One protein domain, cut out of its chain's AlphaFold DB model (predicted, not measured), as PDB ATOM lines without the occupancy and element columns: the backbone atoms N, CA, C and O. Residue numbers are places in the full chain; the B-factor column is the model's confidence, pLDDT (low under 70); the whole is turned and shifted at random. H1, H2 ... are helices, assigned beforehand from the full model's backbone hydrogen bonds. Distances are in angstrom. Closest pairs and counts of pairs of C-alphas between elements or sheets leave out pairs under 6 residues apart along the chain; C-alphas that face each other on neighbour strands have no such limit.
ATOM      1  N   VAL A   2      11.062  45.247  -7.866       85.75
ATOM      2  CA  VAL A   2      11.519  45.228  -9.274       85.75
ATOM      3  C   VAL A   2      12.745  46.131  -9.481       85.75
ATOM      4  O   VAL A   2      13.779  45.637  -9.909       85.75
ATOM      5  N   ASN A   3      12.694  47.381  -9.004       85.06
ATOM      6  CA  ASN A   3      13.844  48.300  -9.033       85.06
ATOM      7  C   ASN A   3      15.077  47.828  -8.242       85.06
ATOM      8  O   ASN A   3      16.184  48.264  -8.519       85.06
ATOM      9  N   MET A   4      14.924  46.937  -7.257       83.19
ATOM     10  CA  MET A   4      16.084  46.378  -6.544       83.19
ATOM     11  C   MET A   4      16.780  45.304  -7.392       83.19
ATOM     12  O   MET A   4      18.011  45.206  -7.407       83.19
ATOM     13  N   ALA A   5      15.982  44.513  -8.119       77.31
ATOM     14  CA  ALA A   5      16.466  43.497  -9.046       77.31
ATOM     15  C   ALA A   5      17.153  44.128 -10.263       77.31
ATOM     16  O   ALA A   5      18.278  43.750 -10.591       77.31
ATOM     17  N   SER A   6      16.522  45.133 -10.872       76.12
ATOM     18  CA  SER A   6      17.071  45.919 -11.975       76.12
ATOM     19  C   SER A   6      16.692  47.389 -11.787       76.12
ATOM     20  O   SER A   6      15.520  47.761 -11.855       76.12
ATOM     21  N   GLU A   7      17.689  48.206 -11.459       82.44
ATOM     22  CA  GLU A   7      17.513  49.622 -11.133       82.44
ATOM     23  C   GLU A   7      16.931  50.394 -12.324       82.44
ATOM     24  O   GLU A   7      17.269  50.114 -13.469       82.44
ATOM     25  N   GLY A   8      16.002  51.319 -12.055       81.94
ATOM     26  CA  GLY A   8      15.352  52.129 -13.093       81.94
ATOM     27  C   GLY A   8      14.241  51.437 -13.900       81.94
ATOM     28  O   GLY A   8      13.706  52.041 -14.822       81.94
ATOM     29  N   THR A   9      13.842  50.201 -13.569       73.81
ATOM     30  CA  THR A   9      12.808  49.474 -14.343       73.81
ATOM     31  C   THR A   9      11.405  50.089 -14.221       73.81
ATOM     32  O   THR A   9      10.633  50.093 -15.179       73.81
ATOM     33  N   ILE A  10      11.032  50.558 -13.029       85.75
ATOM     34  CA  ILE A  10       9.742  51.192 -12.743       85.75
ATOM     35  C   ILE A  10      10.007  52.613 -12.268       85.75
ATOM     36  O   ILE A  10      10.619  52.808 -11.217       85.75
ATOM     37  N   ASP A  11       9.467  53.602 -12.971       83.69
ATOM     38  CA  ASP A  11       9.369  54.955 -12.431       83.69
ATOM     39  C   ASP A  11       8.400  54.955 -11.237       83.69
ATOM     40  O   ASP A  11       7.198  54.721 -11.369       83.69
ATOM     41  N   GLU A  12       8.902  55.217 -10.032       88.56
ATOM     42  CA  GLU A  12       8.075  55.155  -8.828       88.56
ATOM     43  C   GLU A  12       6.977  56.226  -8.767       88.56
ATOM     44  O   GLU A  12       6.107  56.151  -7.889       88.56
ATOM     45  N   ARG A  13       6.999  57.224  -9.659       87.00
ATOM     46  CA  ARG A  13       5.968  58.266  -9.767       87.00
ATOM     47  C   ARG A  13       4.675  57.743 -10.389       87.00
ATOM     48  O   ARG A  13       3.613  58.258 -10.057       87.00
ATOM     49  N   VAL A  14       4.742  56.710 -11.235       83.44
ATOM     50  CA  VAL A  14       3.545  56.115 -11.865       83.44
ATOM     51  C   VAL A  14       2.820  55.122 -10.952       83.44
ATOM     52  O   VAL A  14       1.715  54.677 -11.258       83.44
ATOM     53  N   ILE A  15       3.421  54.782  -9.808       90.56
ATOM     54  CA  ILE A  15       2.812  53.905  -8.811       90.56
ATOM     55  C   ILE A  15       1.733  54.690  -8.066       90.56
ATOM     56  O   ILE A  15       2.012  55.699  -7.415       90.56
ATOM     57  N   SER A  16       0.503  54.185  -8.085       90.69
ATOM     58  CA  SER A  16      -0.582  54.726  -7.267       90.69
ATOM     59  C   SER A  16      -0.273  54.492  -5.785       90.69
ATOM     60  O   SER A  16      -0.209  53.348  -5.335       90.69
ATOM     61  N   LYS A  17      -0.081  55.567  -5.013       88.25
ATOM     62  CA  LYS A  17       0.263  55.528  -3.577       88.25
ATOM     63  C   LYS A  17      -0.909  56.046  -2.736       88.25
ATOM     64  O   LYS A  17      -1.539  57.036  -3.090       88.25
ATOM     65  N   GLY A  18      -1.206  55.403  -1.606       83.69
ATOM     66  CA  GLY A  18      -2.261  55.842  -0.682       83.69
ATOM     67  C   GLY A  18      -2.555  54.822   0.423       83.69
ATOM     68  O   GLY A  18      -2.259  53.643   0.267       83.69
ATOM     69  N   LYS A  19      -3.152  55.260   1.547       76.12
ATOM     70  CA  LYS A  19      -3.494  54.371   2.685       76.12
ATOM     71  C   LYS A  19      -4.574  53.333   2.349       76.12
ATOM     72  O   LYS A  19      -4.596  52.266   2.948       76.12
ATOM     73  N   LYS A  20      -5.480  53.659   1.425       84.31
ATOM     74  CA  LYS A  20      -6.491  52.750   0.868       84.31
ATOM     75  C   LYS A  20      -6.587  53.010  -0.627       84.31
ATOM     76  O   LYS A  20      -7.069  54.063  -1.034       84.31
ATOM     77  N   LEU A  21      -6.098  52.072  -1.425       85.31
ATOM     78  CA  LEU A  21      -6.236  52.113  -2.877       85.31
ATOM     79  C   LEU A  21      -7.566  51.466  -3.271       85.31
ATOM     80  O   LEU A  21      -7.983  50.477  -2.668       85.31
ATOM     81  N   ASN A  22      -8.242  52.030  -4.271       89.06
ATOM     82  CA  ASN A  22      -9.420  51.388  -4.853       89.06
ATOM     83  C   ASN A  22      -8.996  50.174  -5.709       89.06
ATOM     84  O   ASN A  22      -7.828  50.037  -6.081       89.06
ATOM     85  N   THR A  23      -9.944  49.291  -6.030       86.38
ATOM     86  CA  THR A  23      -9.674  48.046  -6.774       86.38
ATOM     87  C   THR A  23      -9.006  48.290  -8.126       86.38
ATOM     88  O   THR A  23      -8.154  47.508  -8.534       86.38
ATOM     89  N   TYR A  24      -9.347  49.394  -8.793       86.31
ATOM     90  CA  TYR A  24      -8.785  49.765 -10.088       86.31
ATOM     91  C   TYR A  24      -7.309  50.181  -9.979       86.31
ATOM     92  O   TYR A  24      -6.464  49.630 -10.674       86.31
ATOM     93  N   SER A  25      -6.966  51.076  -9.052       86.81
ATOM     94  CA  SER A  25      -5.586  51.514  -8.807       86.81
ATOM     95  C   SER A  25      -4.695  50.380  -8.293       86.81
ATOM     96  O   SER A  25      -3.518  50.319  -8.639       86.81
ATOM     97  N   MET A  26      -5.245  49.455  -7.493       88.75
ATOM     98  CA  MET A  26      -4.522  48.236  -7.107       88.75
ATOM     99  C   MET A  26      -4.223  47.365  -8.327       88.75
ATOM    100  O   MET A  26      -3.081  46.946  -8.495       88.75
ATOM    101  N   ALA A  27      -5.217  47.144  -9.192       88.38
ATOM    102  CA  ALA A  27      -5.023  46.376 -10.414       88.38
ATOM    103  C   ALA A  27      -3.954  47.019 -11.316       88.38
ATOM    104  O   ALA A  27      -3.032  46.325 -11.732       88.38
ATOM    105  N   GLN A  28      -3.991  48.339 -11.513       89.94
ATOM    106  CA  GLN A  28      -2.978  49.056 -12.297       89.94
ATOM    107  C   GLN A  28      -1.557  48.905 -11.733       89.94
ATOM    108  O   GLN A  28      -0.621  48.663 -12.490       89.94
ATOM    109  N   ASN A  29      -1.381  49.006 -10.411       93.19
ATOM    110  CA  ASN A  29      -0.073  48.801  -9.778       93.19
ATOM    111  C   ASN A  29       0.444  47.368  -9.962       93.19
ATOM    112  O   ASN A  29       1.643  47.165 -10.158       93.19
ATOM    113  N   ILE A  30      -0.444  46.376  -9.868       92.69
ATOM    114  CA  ILE A  30      -0.091  44.967 -10.047       92.69
ATOM    115  C   ILE A  30       0.311  44.704 -11.499       92.69
ATOM    116  O   ILE A  30       1.355  44.100 -11.729       92.69
ATOM    117  N   ASP A  31      -0.458  45.202 -12.468       88.62
ATOM    118  CA  ASP A  31      -0.139  45.053 -13.890       88.62
ATOM    119  C   ASP A  31       1.188  45.730 -14.236       88.62
ATOM    120  O   ASP A  31       2.013  45.146 -14.938       88.62
ATOM    121  N   LEU A  32       1.434  46.927 -13.694       88.75
ATOM    122  CA  LEU A  32       2.722  47.605 -13.804       88.75
ATOM    123  C   LEU A  32       3.850  46.716 -13.262       88.75
ATOM    124  O   LEU A  32       4.816  46.450 -13.970       88.75
ATOM    125  N   ALA A  33       3.711  46.189 -12.044       89.81
ATOM    126  CA  ALA A  33       4.728  45.335 -11.438       89.81
ATOM    127  C   ALA A  33       4.980  44.039 -12.234       89.81
ATOM    128  O   ALA A  33       6.139  43.654 -12.405       89.81
ATOM    129  N   LEU A  34       3.932  43.374 -12.732       88.50
ATOM    130  CA  LEU A  34       4.042  42.127 -13.498       88.50
ATOM    131  C   LEU A  34       4.665  42.352 -14.880       88.50
ATOM    132  O   LEU A  34       5.539  41.583 -15.287       88.50
ATOM    133  N   ASN A  35       4.261  43.409 -15.584       82.12
ATOM    134  CA  ASN A  35       4.818  43.743 -16.894       82.12
ATOM    135  C   ASN A  35       6.283  44.177 -16.785       82.12
ATOM    136  O   ASN A  35       7.118  43.711 -17.560       82.12
ATOM    137  N   SER A  36       6.616  44.982 -15.778       80.69
ATOM    138  CA  SER A  36       7.995  45.394 -15.502       80.69
ATOM    139  C   SER A  36       8.879  44.242 -15.017       80.69
ATOM    140  O   SER A  36      10.051  44.175 -15.364       80.69
ATOM    141  N   ALA A  37       8.347  43.285 -14.251       79.69
ATOM    142  CA  ALA A  37       9.089  42.069 -13.920       79.69
ATOM    143  C   ALA A  37       9.361  41.224 -15.181       79.69
ATOM    144  O   ALA A  37      10.470  40.725 -15.377       79.69
ATOM    145  N   LYS A  38       8.371  41.107 -16.074       77.75
ATOM    146  CA  LYS A  38       8.511  40.386 -17.345       77.75
ATOM    147  C   LYS A  38       9.562  41.022 -18.260       77.75
ATOM    148  O   LYS A  38      10.327  40.288 -18.882       77.75
ATOM    149  N   SER A  39       9.643  42.355 -18.320       71.75
ATOM    150  CA  SER A  39      10.614  43.061 -19.172       71.75
ATOM    151  C   SER A  39      12.068  42.841 -18.753       71.75
ATOM    152  O   SER A  39      12.952  42.914 -19.599       71.75
ATOM    153  N   ILE A  40      12.323  42.518 -17.482       71.94
ATOM    154  CA  ILE A  40      13.666  42.175 -16.981       71.94
ATOM    155  C   ILE A  40      13.932  40.661 -16.958       71.94
ATOM    156  O   ILE A  40      14.935  40.219 -16.406       71.94
ATOM    157  N   GLY A  41      13.053  39.849 -17.557       68.62
ATOM    158  CA  GLY A  41      13.253  38.406 -17.716       68.62
ATOM    159  C   GLY A  41      12.752  37.538 -16.556       68.62
ATOM    160  O   GLY A  41      13.117  36.365 -16.475       68.62
ATOM    161  N   ILE A  42      11.914  38.070 -15.658       78.12
ATOM    162  CA  ILE A  42      11.225  37.270 -14.633       78.12
ATOM    163  C   ILE A  42      10.060  36.515 -15.278       78.12
ATOM    164  O   ILE A  42       9.260  37.096 -16.013       78.12
ATOM    165  N   SER A  43       9.923  35.224 -14.972       78.75
ATOM    166  CA  SER A  43       8.787  34.444 -15.457       78.75
ATOM    167  C   SER A  43       7.541  34.781 -14.644       78.75
ATOM    168  O   SER A  43       7.416  34.403 -13.477       78.75
ATOM    169  N   THR A  44       6.613  35.493 -15.280       78.44
ATOM    170  CA  THR A  44       5.271  35.794 -14.756       78.44
ATOM    171  C   THR A  44       4.193  34.899 -15.375       78.44
ATOM    172  O   THR A  44       3.001  35.186 -15.278       78.44
ATOM    173  N   ILE A  45       4.596  33.798 -16.021       69.12
ATOM    174  CA  ILE A  45       3.674  32.822 -16.612       69.12
ATOM    175  C   ILE A  45       2.803  32.239 -15.490       69.12
ATOM    176  O   ILE A  45       3.327  31.773 -14.480       69.12
ATOM    177  N   ASN A  46       1.479  32.264 -15.678       74.81
ATOM    178  CA  ASN A  46       0.464  31.839 -14.703       74.81
ATOM    179  C   ASN A  46       0.353  32.709 -13.433       74.81
ATOM    180  O   ASN A  46      -0.141  32.229 -12.417       74.81
ATOM    181  N   ILE A  47       0.795  33.972 -13.475       84.75
ATOM    182  CA  ILE A  47       0.543  34.952 -12.409       84.75
ATOM    183  C   ILE A  47      -0.355  36.052 -12.970       84.75
ATOM    184  O   ILE A  47       0.087  36.876 -13.772       84.75
ATOM    185  N   GLY A  48      -1.622  36.051 -12.567       82.38
ATOM    186  CA  GLY A  48      -2.598  37.065 -12.935       82.38
ATOM    187  C   GLY A  48      -2.686  38.206 -11.925       82.38
ATOM    188  O   GLY A  48      -2.184  38.145 -10.802       82.38
ATOM    189  N   ASN A  49      -3.397  39.258 -12.323       88.56
ATOM    190  CA  ASN A  49      -3.660  40.412 -11.468       88.56
ATOM    191  C   ASN A  49      -4.343  40.013 -10.147       88.56
ATOM    192  O   ASN A  49      -3.931  40.413  -9.057       88.56
ATOM    193  N   THR A  50      -5.365  39.162 -10.257       88.56
ATOM    194  CA  THR A  50      -6.152  38.662  -9.129       88.56
ATOM    195  C   THR A  50      -5.318  37.827  -8.170       88.56
ATOM    196  O   THR A  50      -5.510  37.940  -6.970       88.56
ATOM    197  N   ASP A  51      -4.336  37.070  -8.662       90.50
ATOM    198  CA  ASP A  51      -3.476  36.240  -7.816       90.50
ATOM    199  C   ASP A  51      -2.613  37.070  -6.863       90.50
ATOM    200  O   ASP A  51      -2.425  36.707  -5.703       90.50
ATOM    201  N   ILE A  52      -2.098  38.205  -7.340       91.25
ATOM    202  CA  ILE A  52      -1.329  39.132  -6.502       91.25
ATOM    203  C   ILE A  52      -2.260  39.912  -5.575       91.25
ATOM    204  O   ILE A  52      -1.945  40.080  -4.397       91.25
ATOM    205  N   ARG A  53      -3.414  40.363  -6.084       89.75
ATOM    206  CA  ARG A  53      -4.400  41.127  -5.308       89.75
ATOM    207  C   ARG A  53      -4.957  40.317  -4.141       89.75
ATOM    208  O   ARG A  53      -5.057  40.832  -3.032       89.75
ATOM    209  N   ASP A  54      -5.308  39.065  -4.406       89.50
ATOM    210  CA  ASP A  54      -5.937  38.163  -3.444       89.50
ATOM    211  C   ASP A  54      -4.878  37.457  -2.569       89.50
ATOM    212  O   ASP A  54      -5.213  36.748  -1.621       89.50
ATOM    213  N   GLY A  55      -3.588  37.696  -2.839       89.69
ATOM    214  CA  GLY A  55      -2.480  37.233  -2.012       89.69
ATOM    215  C   GLY A  55      -2.221  35.735  -2.131       89.69
ATOM    216  O   GLY A  55      -1.853  35.102  -1.140       89.69
ATOM    217  N   THR A  56      -2.400  35.154  -3.322       92.81
ATOM    218  CA  THR A  56      -2.159  33.730  -3.586       92.81
ATOM    219  C   THR A  56      -0.717  33.372  -3.216       92.81
ATOM    220  O   THR A  56       0.232  33.632  -3.958       92.81
ATOM    221  N   VAL A  57      -0.557  32.762  -2.038       89.81
ATOM    222  CA  VAL A  57       0.717  32.680  -1.303       89.81
ATOM    223  C   VAL A  57       1.857  32.124  -2.153       89.81
ATOM    224  O   VAL A  57       2.935  32.708  -2.206       89.81
ATOM    225  N   HIS A  58       1.626  31.013  -2.854       87.06
ATOM    226  CA  HIS A  58       2.670  30.357  -3.641       87.06
ATOM    227  C   HIS A  58       3.099  31.171  -4.876       87.06
ATOM    228  O   HIS A  58       4.272  31.116  -5.252       87.06
ATOM    229  N   LEU A  59       2.197  31.965  -5.468       89.44
ATOM    230  CA  LEU A  59       2.490  32.822  -6.622       89.44
ATOM    231  C   LEU A  59       3.213  34.100  -6.194       89.44
ATOM    232  O   LEU A  59       4.244  34.441  -6.775       89.44
ATOM    233  N   VAL A  60       2.742  34.751  -5.125       91.50
ATOM    234  CA  VAL A  60       3.400  35.937  -4.557       91.50
ATOM    235  C   VAL A  60       4.815  35.585  -4.097       91.50
ATOM    236  O   VAL A  60       5.771  36.221  -4.531       91.50
ATOM    237  N   LEU A  61       4.984  34.516  -3.307       88.69
ATOM    238  CA  LEU A  61       6.310  34.066  -2.861       88.69
ATOM    239  C   LEU A  61       7.202  33.627  -4.027       88.69
ATOM    240  O   LEU A  61       8.414  33.852  -3.990       88.69
ATOM    241  N   GLY A  62       6.626  33.013  -5.063       88.88
ATOM    242  CA  GLY A  62       7.337  32.669  -6.292       88.88
ATOM    243  C   GLY A  62       7.902  33.903  -6.997       88.88
ATOM    244  O   GLY A  62       9.088  33.926  -7.328       88.88
ATOM    245  N   LEU A  63       7.087  34.944  -7.175       90.19
ATOM    246  CA  LEU A  63       7.493  36.213  -7.786       90.19
ATOM    247  C   LEU A  63       8.540  36.950  -6.939       90.19
ATOM    248  O   LEU A  63       9.584  37.354  -7.455       90.19
ATOM    249  N   THR A  64       8.296  37.079  -5.633       91.06
ATOM    250  CA  THR A  64       9.228  37.690  -4.673       91.06
ATOM    251  C   THR A  64      10.586  36.995  -4.717       91.06
ATOM    252  O   THR A  64      11.614  37.668  -4.808       91.06
ATOM    253  N   TRP A  65      10.608  35.658  -4.716       90.19
ATOM    254  CA  TRP A  65      11.846  34.892  -4.814       90.19
ATOM    255  C   TRP A  65      12.591  35.157  -6.122       90.19
ATOM    256  O   TRP A  65      13.795  35.385  -6.079       90.19
ATOM    257  N   GLN A  66      11.910  35.157  -7.272       88.12
ATOM    258  CA  GLN A  66      12.572  35.416  -8.555       88.12
ATOM    259  C   GLN A  66      13.251  36.797  -8.582       88.12
ATOM    260  O   GLN A  66      14.384  36.909  -9.051       88.12
ATOM    261  N   LEU A  67      12.607  37.827  -8.018       88.56
ATOM    262  CA  LEU A  67      13.174  39.176  -7.911       88.56
ATOM    263  C   LEU A  67      14.384  39.233  -6.969       88.56
ATOM    264  O   LEU A  67      15.411  39.817  -7.314       88.56
ATOM    265  N   VAL A  68      14.287  38.602  -5.795       88.88
ATOM    266  CA  VAL A  68      15.404  38.509  -4.840       88.88
ATOM    267  C   VAL A  68      16.573  37.744  -5.459       88.88
ATOM    268  O   VAL A  68      17.702  38.226  -5.419       88.88
ATOM    269  N   ARG A  69      16.305  36.603  -6.102       86.12
ATOM    270  CA  ARG A  69      17.298  35.789  -6.811       86.12
ATOM    271  C   ARG A  69      18.041  36.616  -7.857       86.12
ATOM    272  O   ARG A  69      19.265  36.609  -7.866       86.12
ATOM    273  N   MET A  70      17.323  37.349  -8.706       82.00
ATOM    274  CA  MET A  70      17.948  38.220  -9.704       82.00
ATOM    275  C   MET A  70      18.827  39.286  -9.042       82.00
ATOM    276  O   MET A  70      19.981  39.440  -9.424       82.00
ATOM    277  N   SER A  71      18.326  39.961  -8.004       83.69
ATOM    278  CA  SER A  71      19.094  40.981  -7.280       83.69
ATOM    279  C   SER A  71      20.366  40.437  -6.626       83.69
ATOM    280  O   SER A  71      21.360  41.156  -6.574       83.69
ATOM    281  N   LEU A  72      20.327  39.217  -6.087       85.44
ATOM    282  CA  LEU A  72      21.461  38.589  -5.399       85.44
ATOM    283  C   LEU A  72      22.517  38.070  -6.373       85.44
ATOM    284  O   LEU A  72      23.706  38.115  -6.070       85.44
ATOM    285  N   LEU A  73      22.079  37.566  -7.528       84.88
ATOM    286  CA  LEU A  73      22.943  36.897  -8.496       84.88
ATOM    287  C   LEU A  73      23.436  37.828  -9.615       84.88
ATOM    288  O   LEU A  73      24.366  37.456 -10.325       84.88
ATOM    289  N   LYS A  74      22.871  39.038  -9.768       80.31
ATOM    290  CA  LYS A  74      23.260  39.995 -10.828       80.31
ATOM    291  C   LYS A  74      24.735  40.387 -10.795       80.31
ATOM    292  O   LYS A  74      25.297  40.713 -11.836       80.31
ATOM    293  N   THR A  75      25.345  40.392  -9.614       74.44
ATOM    294  CA  THR A  75      26.758  40.730  -9.422       74.44
ATOM    295  C   THR A  75      27.662  39.524  -9.605       74.44
ATOM    296  O   THR A  75      28.826  39.709  -9.905       74.44
TER     297      THR A  75
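What this domain is: This is residues 2 to 75 of the 447 residues of a protein of Trichomonas vaginalis (UniProt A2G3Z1). What is the main picture? Two long helices, H2 and H4, make a lopsided V: they come near each other where the last part of H2 passes H4 and spread apart toward their first residues, where short H3 fills the space between them. At the narrow part the short H1 bridges H2 and H4, and residues 6 to 22 run back along H2 to its first residue. What is it made of, and how large is it? The printed part has 74 residues with four named helices, H1, H2, H3 and H4 in chain order, and no named strand; the class is all helix. It is compact, with a radius of gyration of the C-alphas of 12.3 A and spans of 38 by 28 by 19 A.

Where its parts are: Where does the first helix lie? H1 is residues 2 to 5, 5.2 A long, with C-alpha 2 at (11.519, 45.228, -9.274). Where are the long helices? H2 is residues 23 to 39, 24.3 A long, beginning with C-alpha 23 at (-9.674, 48.046, -6.774). H4 is residues 57 to 73, 23.7 A long, ending with C-alpha 73 at (22.943, 36.897, -8.496). What stands between them along the chain? H3 is residues 49 to 53, 6.2 A long.

How they stand to each other: What does H1 touch? H1 touches H4 at residues 67 to 72 alone, and the closest C-alphas, of Ala 5 and Ser 71, are 4.0 A apart. It only just touches H2, at residues 33 to 37 alone, with 3 pairs of C-alphas within 8 A, the closest those of Val 2 and Ala 37 at 6.1 A. How do H2 and H4 stand? They are close but not clearly touching, the closest C-alphas, of Ala 37 and Leu 67, being 7.8 A apart; they run the same way at a steep tilt of 41 degrees. Where is H3? H3 touches H2 at residues 26 to 31 alone, with the closest C-alphas, of Ile 30 and Asn 49, 6.0 A apart. H3 and H4 touch only at the corner, at residues 59 to 60 of H4 alone, with the closest C-alphas, of Ile 52 and Val 60, 6.0 A apart; H1 and H3 are apart. What do the backbones show? In H2, H3 and H4 every O i to N i+4 pair is within hydrogen-bond range; H1 is too short for such a pair, and its one O i to N i+3 pair is within range.

The domain as a whole: How far does it reach? The two C-alphas farthest apart, of Asn 22 and Thr 75, are 38.0 A apart. Is it whole, and which links are long? The printed part has no cut. The link from H1 to H2 is long, with 17 residues; that from H2 to H3 is short, and that from H3 to H4 is tight. Where is confidence low? The mean pLDDT of the printed part is 84.9, and residues 41 and 45 are under 70.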